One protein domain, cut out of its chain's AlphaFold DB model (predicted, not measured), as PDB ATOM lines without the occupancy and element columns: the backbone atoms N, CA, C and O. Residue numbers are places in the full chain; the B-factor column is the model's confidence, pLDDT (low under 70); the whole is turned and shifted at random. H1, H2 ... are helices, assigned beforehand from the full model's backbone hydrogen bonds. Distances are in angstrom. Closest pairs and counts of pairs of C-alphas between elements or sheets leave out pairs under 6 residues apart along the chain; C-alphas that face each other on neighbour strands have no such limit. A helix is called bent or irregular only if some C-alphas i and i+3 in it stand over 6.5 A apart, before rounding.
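AT A GLANCE: This is residues 71 to 130 of the 255 residues of the protein "Hypothetical protein" of Brachionus calyciflorus (UniProt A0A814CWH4). Two long helices, H2 and H1, lie in one flat layer as a narrow, open V and run opposite ways. They come near each other where H1 begins and H2 ends, and a long link spans the wide end of the V. The printed part has 60 residues with two named helices, H1 then H2 along the chain, and no named strand; the class is all helix. The whole is loose, with a radius of gyration of the C-alphas of 14.6 A, and spans 45 by 23 by 9 A.

HOW THE PARTS SIT: H2, residues 105 to 128, is the longest helix by residues. H1, residues 72 to 93, is close to H2 but not clearly touching it, with 2 pairs of C-alphas within 8 A. Their closest C-alphas, those of Ser 73 and Thr 123, are 6.4 A apart. The two helices stand at a shallow tilt of 20 degrees, opposite ways, and their centres are 15.6 A apart. Residues 78 to 86 of H1 and residues 110 to 118 of H2 stand free. In H1 every O i to N i+4 pair is within hydrogen-bond range; in H2 19 of 20 are.

IN THESE COORDINATES: H2 has 24 residues and measures 34.7 A, from C-alpha 105 at (345.409, 401.151, 458.042) to C-alpha 128 at (359.294, 389.990, 487.765). H1 has 22 residues and measures 32.1 A, beginning with C-alpha 72 at (346.306, 388.814, 486.204). Neither helix is bent.

THE WHOLE: The two C-alphas farthest apart, those of Lys 95 and Asp 130, are 45.4 A apart. The first and last printed C-alphas, those of Asn 71 and Asp 130, are 15.8 A apart. The printed part has no cut. The link from H1 to H2 is long, with 11 residues. The mean pLDDT of the printed part is 77.6; residues 96 to 100 and residue 102 are under 70.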
ATOM      1  N   ASN A  71     344.746 384.270 486.934       76.69
ATOM      2  CA  ASN A  71     346.005 385.006 486.817       76.69
ATOM      3  C   ASN A  71     345.748 386.408 486.232       76.69
ATOM      4  O   ASN A  71     344.932 386.579 485.325       76.69
ATOM      5  N   GLY A  72     346.500 387.427 486.668       71.75
ATOM      6  CA  GLY A  72     346.306 388.814 486.204       71.75
ATOM      7  C   GLY A  72     346.380 388.993 484.674       71.75
ATOM      8  O   GLY A  72     345.679 389.832 484.101       71.75
ATOM      9  N   SER A  73     347.164 388.154 483.989       72.62
ATOM     10  CA  SER A  73     347.248 388.113 482.523       72.62
ATOM     11  C   SER A  73     345.980 387.572 481.852       72.62
ATOM     12  O   SER A  73     345.593 388.053 480.786       72.62
ATOM     13  N   GLU A  74     345.312 386.597 482.467       80.06
ATOM     14  CA  GLU A  74     344.079 385.993 481.945       80.06
ATOM     15  C   GLU A  74     342.928 386.992 482.037       80.06
ATOM     16  O   GLU A  74     342.249 387.248 481.044       80.06
ATOM     17  N   ILE A  75     342.787 387.653 483.190       80.38
ATOM     18  CA  ILE A  75     341.772 388.692 483.405       80.38
ATOM     19  C   ILE A  75     341.934 389.827 482.386       80.38
ATOM     20  O   ILE A  75     340.963 390.288 481.779       80.38
ATOM     21  N   THR A  76     343.175 390.252 482.158       76.38
ATOM     22  CA  THR A  76     343.503 391.298 481.186       76.38
ATOM     23  C   THR A  76     343.133 390.871 479.764       76.38
ATOM     24  O   THR A  76     342.521 391.641 479.025       76.38
ATOM     25  N   THR A  77     343.427 389.625 479.393       81.31
ATOM     26  CA  THR A  77     343.092 389.073 478.072       81.31
ATOM     27  C   THR A  77     341.580 389.014 477.856       81.31
ATOM     28  O   THR A  77     341.087 389.464 476.821       81.31
ATOM     29  N   VAL A  78     340.826 388.548 478.857       83.38
ATOM     30  CA  VAL A  78     339.356 388.509 478.815       83.38
ATOM     31  C   VAL A  78     338.773 389.916 478.659       83.38
ATOM     32  O   VAL A  78     337.871 390.116 477.847       83.38
ATOM     33  N   ARG A  79     339.322 390.919 479.360       81.44
ATOM     34  CA  ARG A  79     338.899 392.323 479.212       81.44
ATOM     35  C   ARG A  79     339.044 392.810 477.766       81.44
ATOM     36  O   ARG A  79     338.097 393.383 477.229       81.44
ATOM     37  N   TYR A  80     340.194 392.576 477.130       83.56
ATOM     38  CA  TYR A  80     340.412 392.988 475.738       83.56
ATOM     39  C   TYR A  80     339.562 392.196 474.746       83.56
ATOM     40  O   TYR A  80     339.106 392.770 473.760       83.56
ATOM     41  N   LEU A  81     339.291 390.917 475.017       87.44
ATOM     42  CA  LEU A  81     338.418 390.094 474.183       87.44
ATOM     43  C   LEU A  81     336.970 390.597 474.211       87.44
ATOM     44  O   LEU A  81     336.367 390.793 473.159       87.44
ATOM     45  N   ILE A  82     336.429 390.873 475.401       86.06
ATOM     46  CA  ILE A  82     335.088 391.455 475.554       86.06
ATOM     47  C   ILE A  82     335.024 392.812 474.843       86.06
ATOM     48  O   ILE A  82     334.081 393.084 474.100       86.06
ATOM     49  N   GLN A  83     336.049 393.650 475.019       85.75
ATOM     50  CA  GLN A  83     336.125 394.952 474.358       85.75
ATOM     51  C   GLN A  83     336.180 394.827 472.828       85.75
ATOM     52  O   GLN A  83     335.531 395.611 472.134       85.75
ATOM     53  N   LEU A  84     336.899 393.832 472.305       86.00
ATOM     54  CA  LEU A  84     336.966 393.525 470.879       86.00
ATOM     55  C   LEU A  84     335.603 393.077 470.339       86.00
ATOM     56  O   LEU A  84     335.175 393.594 469.313       86.00
ATOM     57  N   ILE A  85     334.893 392.185 471.039       89.19
ATOM     58  CA  ILE A  85     333.560 391.710 470.631       89.19
ATOM     59  C   ILE A  85     332.564 392.872 470.577       89.19
ATOM     60  O   ILE A  85     331.864 393.037 469.581       89.19
ATOM     61  N   ILE A  86     332.528 393.716 471.613       86.81
ATOM     62  CA  ILE A  86     331.624 394.875 471.656       86.81
ATOM     63  C   ILE A  86     331.945 395.852 470.518       86.81
ATOM     64  O   ILE A  86     331.040 396.284 469.803       86.81
ATOM     65  N   MET A  87     333.227 396.171 470.310       82.81
ATOM     66  CA  MET A  87     333.659 397.025 469.196       82.81
ATOM     67  C   MET A  87     333.295 396.425 467.837       82.81
ATOM     68  O   MET A  87     332.845 397.145 466.949       82.81
ATOM     69  N   PHE A  88     333.440 395.110 467.685       85.75
ATOM     70  CA  PHE A  88     333.110 394.404 466.456       85.75
ATOM     71  C   PHE A  88     331.609 394.455 466.154       85.75
ATOM     72  O   PHE A  88     331.229 394.835 465.048       85.75
ATOM     73  N   ILE A  89     330.750 394.169 467.139       87.75
ATOM     74  CA  ILE A  89     329.285 394.244 466.992       87.75
ATOM     75  C   ILE A  89     328.855 395.656 466.575       87.75
ATOM     76  O   ILE A  89     328.078 395.816 465.635       87.75
ATOM     77  N   ILE A  90     329.389 396.689 467.237       85.31
ATOM     78  CA  ILE A  90     329.073 398.088 466.920       85.31
ATOM     79  C   ILE A  90     329.553 398.455 465.509       85.31
ATOM     80  O   ILE A  90     328.820 399.113 464.767       85.31
ATOM     81  N   GLY A  91     330.755 398.022 465.121       83.38
ATOM     82  CA  GLY A  91     331.308 398.298 463.795       83.38
ATOM     83  C   GLY A  91     330.503 397.645 462.671       83.38
ATOM     84  O   GLY A  91     330.202 398.306 461.677       83.38
ATOM     85  N   VAL A  92     330.067 396.394 462.858       84.56
ATOM     86  CA  VAL A  92     329.179 395.700 461.909       84.56
ATOM     87  C   VAL A  92     327.820 396.401 461.824       84.56
ATOM     88  O   VAL A  92     327.330 396.648 460.722       84.56
ATOM     89  N   TYR A  93     327.234 396.787 462.962       83.94
ATOM     90  CA  TYR A  93     325.934 397.465 462.997       83.94
ATOM     91  C   TYR A  93     325.955 398.827 462.285       83.94
ATOM     92  O   TYR A  93     325.002 399.185 461.595       83.94
ATOM     93  N   ARG A  94     327.057 399.577 462.402       79.06
ATOM     94  CA  ARG A  94     327.225 400.884 461.746       79.06
ATOM     95  C   ARG A  94     327.679 400.803 460.285       79.06
ATOM     96  O   ARG A  94     327.767 401.846 459.645       79.06
ATOM     97  N   LYS A  95     327.954 399.602 459.754       72.44
ATOM     98  CA  LYS A  95     328.560 399.386 458.422       72.44
ATOM     99  C   LYS A  95     329.823 400.231 458.193       72.44
ATOM    100  O   LYS A  95     330.134 400.610 457.066       72.44
ATOM    101  N   GLU A  96     330.550 400.541 459.262       67.88
ATOM    102  CA  GLU A  96     331.805 401.278 459.169       67.88
ATOM    103  C   GLU A  96     332.941 400.305 458.836       67.88
ATOM    104  O   GLU A  96     332.950 399.145 459.258       67.88
ATOM    105  N   ASN A  97     333.931 400.775 458.075       67.50
ATOM    106  CA  ASN A  97     335.130 399.995 457.799       67.50
ATOM    107  C   ASN A  97     335.897 399.768 459.111       67.50
ATOM    108  O   ASN A  97     336.645 400.637 459.548       67.50
ATOM    109  N   LEU A  98     335.747 398.583 459.710       65.69
ATOM    110  CA  LEU A  98     336.413 398.167 460.959       65.69
ATOM    111  C   LEU A  98     337.944 398.321 460.918       65.69
ATOM    112  O   LEU A  98     338.576 398.536 461.948       65.69
ATOM    113  N   LEU A  99     338.545 398.225 459.727       66.19
ATOM    114  CA  LEU A  99     339.987 398.387 459.517       66.19
ATOM    115  C   LEU A  99     340.404 399.838 459.199       66.19
ATOM    116  O   LEU A  99     341.591 400.102 459.014       66.19
ATOM    117  N   GLY A 100     339.461 400.778 459.139       66.69
ATOM    118  CA  GLY A 100     339.706 402.163 458.745       66.69
ATOM    119  C   GLY A 100     339.891 402.364 457.233       66.69
ATOM    120  O   GLY A 100     340.058 401.421 456.445       66.69
ATOM    121  N   GLU A 101     339.843 403.634 456.827       70.19
ATOM    122  CA  GLU A 101     340.090 404.103 455.459       70.19
ATOM    123  C   GLU A 101     341.491 403.674 454.976       70.19
ATOM    124  O   GLU A 101     342.424 403.573 455.781       70.19
ATOM    125  N   SER A 102     341.668 403.389 453.677       66.25
ATOM    126  CA  SER A 102     342.869 402.689 453.174       66.25
ATOM    127  C   SER A 102     344.191 403.391 453.530       66.25
ATOM    128  O   SER A 102     345.185 402.715 453.799       66.25
ATOM    129  N   GLY A 103     344.183 404.723 453.644       71.62
ATOM    130  CA  GLY A 103     345.346 405.527 454.030       71.62
ATOM    131  C   GLY A 103     345.750 405.435 455.508       71.62
ATOM    132  O   GLY A 103     346.898 405.717 455.841       71.62
ATOM    133  N   GLN A 104     344.856 405.014 456.409       72.69
ATOM    134  CA  GLN A 104     345.105 405.010 457.863       72.69
ATOM    135  C   GLN A 104     345.390 403.614 458.437       72.69
ATOM    136  O   GLN A 104     345.835 403.491 459.580       72.69
ATOM    137  N   ARG A 105     345.218 402.557 457.634       79.00
ATOM    138  CA  ARG A 105     345.409 401.151 458.042       79.00
ATOM    139  C   ARG A 105     346.777 400.877 458.662       79.00
ATOM    140  O   ARG A 105     346.867 400.199 459.681       79.00
ATOM    141  N   LYS A 106     347.847 401.440 458.084       77.31
ATOM    142  CA  LYS A 106     349.220 401.273 458.596       77.31
ATOM    143  C   LYS A 106     349.384 401.861 459.998       77.31
ATOM    144  O   LYS A 106     350.011 401.244 460.849       77.31
ATOM    145  N   ILE A 107     348.788 403.027 460.251       76.00
ATOM    146  CA  ILE A 107     348.834 403.689 461.562       76.00
ATOM    147  C   ILE A 107     348.028 402.888 462.587       76.00
ATOM    148  O   ILE A 107     348.473 402.719 463.721       76.00
ATOM    149  N   LEU A 108     346.874 402.353 462.182       75.62
ATOM    150  CA  LEU A 108     346.033 401.519 463.037       75.62
ATOM    151  C   LEU A 108     346.742 400.214 463.429       75.62
ATOM    152  O   LEU A 108     346.742 399.836 464.600       75.62
ATOM    153  N   PHE A 109     347.414 399.573 462.470       80.62
ATOM    154  CA  PHE A 109     348.219 398.379 462.715       80.62
ATOM    155  C   PHE A 109     349.401 398.674 463.639       80.62
ATOM    156  O   PHE A 109     349.605 397.977 464.628       80.62
ATOM    157  N   LEU A 110     350.141 399.753 463.375       76.31
ATOM    158  CA  LEU A 110     351.277 400.152 464.200       76.31
ATOM    159  C   LEU A 110     350.843 400.462 465.643       76.31
ATOM    160  O   LEU A 110     351.507 400.055 466.594       76.31
ATOM    161  N   ARG A 111     349.688 401.117 465.818       78.44
ATOM    162  CA  ARG A 111     349.066 401.351 467.128       78.44
ATOM    163  C   ARG A 111     348.722 400.046 467.840       78.44
ATOM    164  O   ARG A 111     348.975 399.944 469.038       78.44
ATOM    165  N   ALA A 112     348.150 399.075 467.130       79.38
ATOM    166  CA  ALA A 112     347.837 397.769 467.698       79.38
ATOM    167  C   ALA A 112     349.116 397.046 468.147       79.38
ATOM    168  O   ALA A 112     349.193 396.624 469.295       79.38
ATOM    169  N   VAL A 113     350.154 397.006 467.302       81.75
ATOM    170  CA  VAL A 113     351.444 396.374 467.627       81.75
ATOM    171  C   VAL A 113     352.091 397.020 468.852       81.75
ATOM    172  O   VAL A 113     352.414 396.318 469.807       81.75
ATOM    173  N   PHE A 114     352.239 398.350 468.877       78.31
ATOM    174  CA  PHE A 114     352.823 399.033 470.037       78.31
ATOM    175  C   PHE A 114     351.973 398.875 471.304       78.31
ATOM    176  O   PHE A 114     352.531 398.728 472.390       78.31
ATOM    177  N   GLY A 115     350.643 398.860 471.177       75.12
ATOM    178  CA  GLY A 115     349.733 398.608 472.294       75.12
ATOM    179  C   GLY A 115     349.901 397.205 472.881       75.12
ATOM    180  O   GLY A 115     350.037 397.062 474.093       75.12
ATOM    181  N   THR A 116     349.955 396.176 472.031       78.44
ATOM    182  CA  THR A 116     350.149 394.784 472.459       78.44
ATOM    183  C   THR A 116     351.530 394.567 473.071       78.44
ATOM    184  O   THR A 116     351.627 393.962 474.134       78.44
ATOM    185  N   VAL A 117     352.594 395.100 472.460       80.62
ATOM    186  CA  VAL A 117     353.958 395.018 473.014       80.62
ATOM    187  C   VAL A 117     354.039 395.714 474.375       80.62
ATOM    188  O   VAL A 117     354.595 395.147 475.313       80.62
ATOM    189  N   GLY A 118     353.439 396.901 474.519       77.50
ATOM    190  CA  GLY A 118     353.402 397.617 475.798       77.50
ATOM    191  C   GLY A 118     352.652 396.848 476.888       77.50
ATOM    192  O   GLY A 118     353.106 396.785 478.029       77.50
ATOM    193  N   LEU A 119     351.536 396.208 476.532       76.44
ATOM    194  CA  LEU A 119     350.759 395.388 477.459       76.44
ATOM    195  C   LEU A 119     351.501 394.115 477.891       76.44
ATOM    196  O   LEU A 119     351.462 393.744 479.066       76.44
ATOM    197  N   LEU A 120     352.180 393.450 476.952       79.25
ATOM    198  CA  LEU A 120     353.015 392.287 477.246       79.25
ATOM    199  C   LEU A 120     354.149 392.660 478.197       79.25
ATOM    200  O   LEU A 120     354.354 391.966 479.188       79.25
ATOM    201  N   LEU A 121     354.822 393.785 477.939       75.69
ATOM    202  CA  LEU A 121     355.904 394.271 478.786       75.69
ATOM    203  C   LEU A 121     355.412 394.541 480.214       75.69
ATOM    204  O   LEU A 121     355.992 394.024 481.158       75.69
ATOM    205  N   ILE A 122     354.279 395.231 480.367       73.62
ATOM    206  CA  ILE A 122     353.643 395.466 481.673       73.62
ATOM    207  C   ILE A 122     353.310 394.156 482.396       73.62
ATOM    208  O   ILE A 122     353.544 394.021 483.595       73.62
ATOM    209  N   THR A 123     352.770 393.178 481.672       71.88
ATOM    210  CA  THR A 123     352.391 391.879 482.245       71.88
ATOM    211  C   THR A 123     353.616 391.087 482.707       71.88
ATOM    212  O   THR A 123     353.535 390.348 483.688       71.88
ATOM    213  N   ILE A 124     354.749 391.246 482.022       75.44
ATOM    214  CA  ILE A 124     356.037 390.671 482.417       75.44
ATOM    215  C   ILE A 124     356.600 391.418 483.634       75.44
ATOM    216  O   ILE A 124     356.999 390.761 484.593       75.44
ATOM    217  N   SER A 125     356.546 392.755 483.662       73.25
ATOM    218  CA  SER A 125     357.002 393.558 484.807       73.25
ATOM    219  C   SER A 125     356.274 393.174 486.095       73.25
ATOM    220  O   SER A 125     356.925 392.920 487.100       73.25
ATOM    221  N   PHE A 126     354.946 393.000 486.056       71.56
ATOM    222  CA  PHE A 126     354.170 392.559 487.224       71.56
ATOM    223  C   PHE A 126     354.523 391.153 487.732       71.56
ATOM    224  O   PHE A 126     354.195 390.822 488.869       71.56
ATOM    225  N   LYS A 127     355.139 390.308 486.896       75.44
ATOM    226  CA  LYS A 127     355.603 388.970 487.291       75.44
ATOM    227  C   LYS A 127     357.035 388.973 487.827       75.44
ATOM    228  O   LYS A 127     357.379 388.058 488.566       75.44
ATOM    229  N   MET A 128     357.862 389.944 487.433       74.25
ATOM    230  CA  MET A 128     359.294 389.990 487.765       74.25
ATOM    231  C   MET A 128     359.649 390.994 488.866       74.25
ATOM    232  O   MET A 128     360.622 390.784 489.583       74.25
ATOM    233  N   ILE A 129     358.884 392.077 489.000       74.44
ATOM    234  CA  ILE A 129     359.145 393.188 489.918       74.44
ATOM    235  C   ILE A 129     357.993 393.290 490.918       74.44
ATOM    236  O   ILE A 129     356.844 392.976 490.598       74.44
ATOM    237  N   ASP A 130     358.293 393.775 492.126       74.75
ATOM    238  CA  ASP A 130     357.275 394.065 493.130       74.75
ATOM    239  C   ASP A 130     356.140 394.925 492.533       74.75
ATOM    240  O   ASP A 130     356.378 395.874 491.769       74.75
TER     241      ASP A 130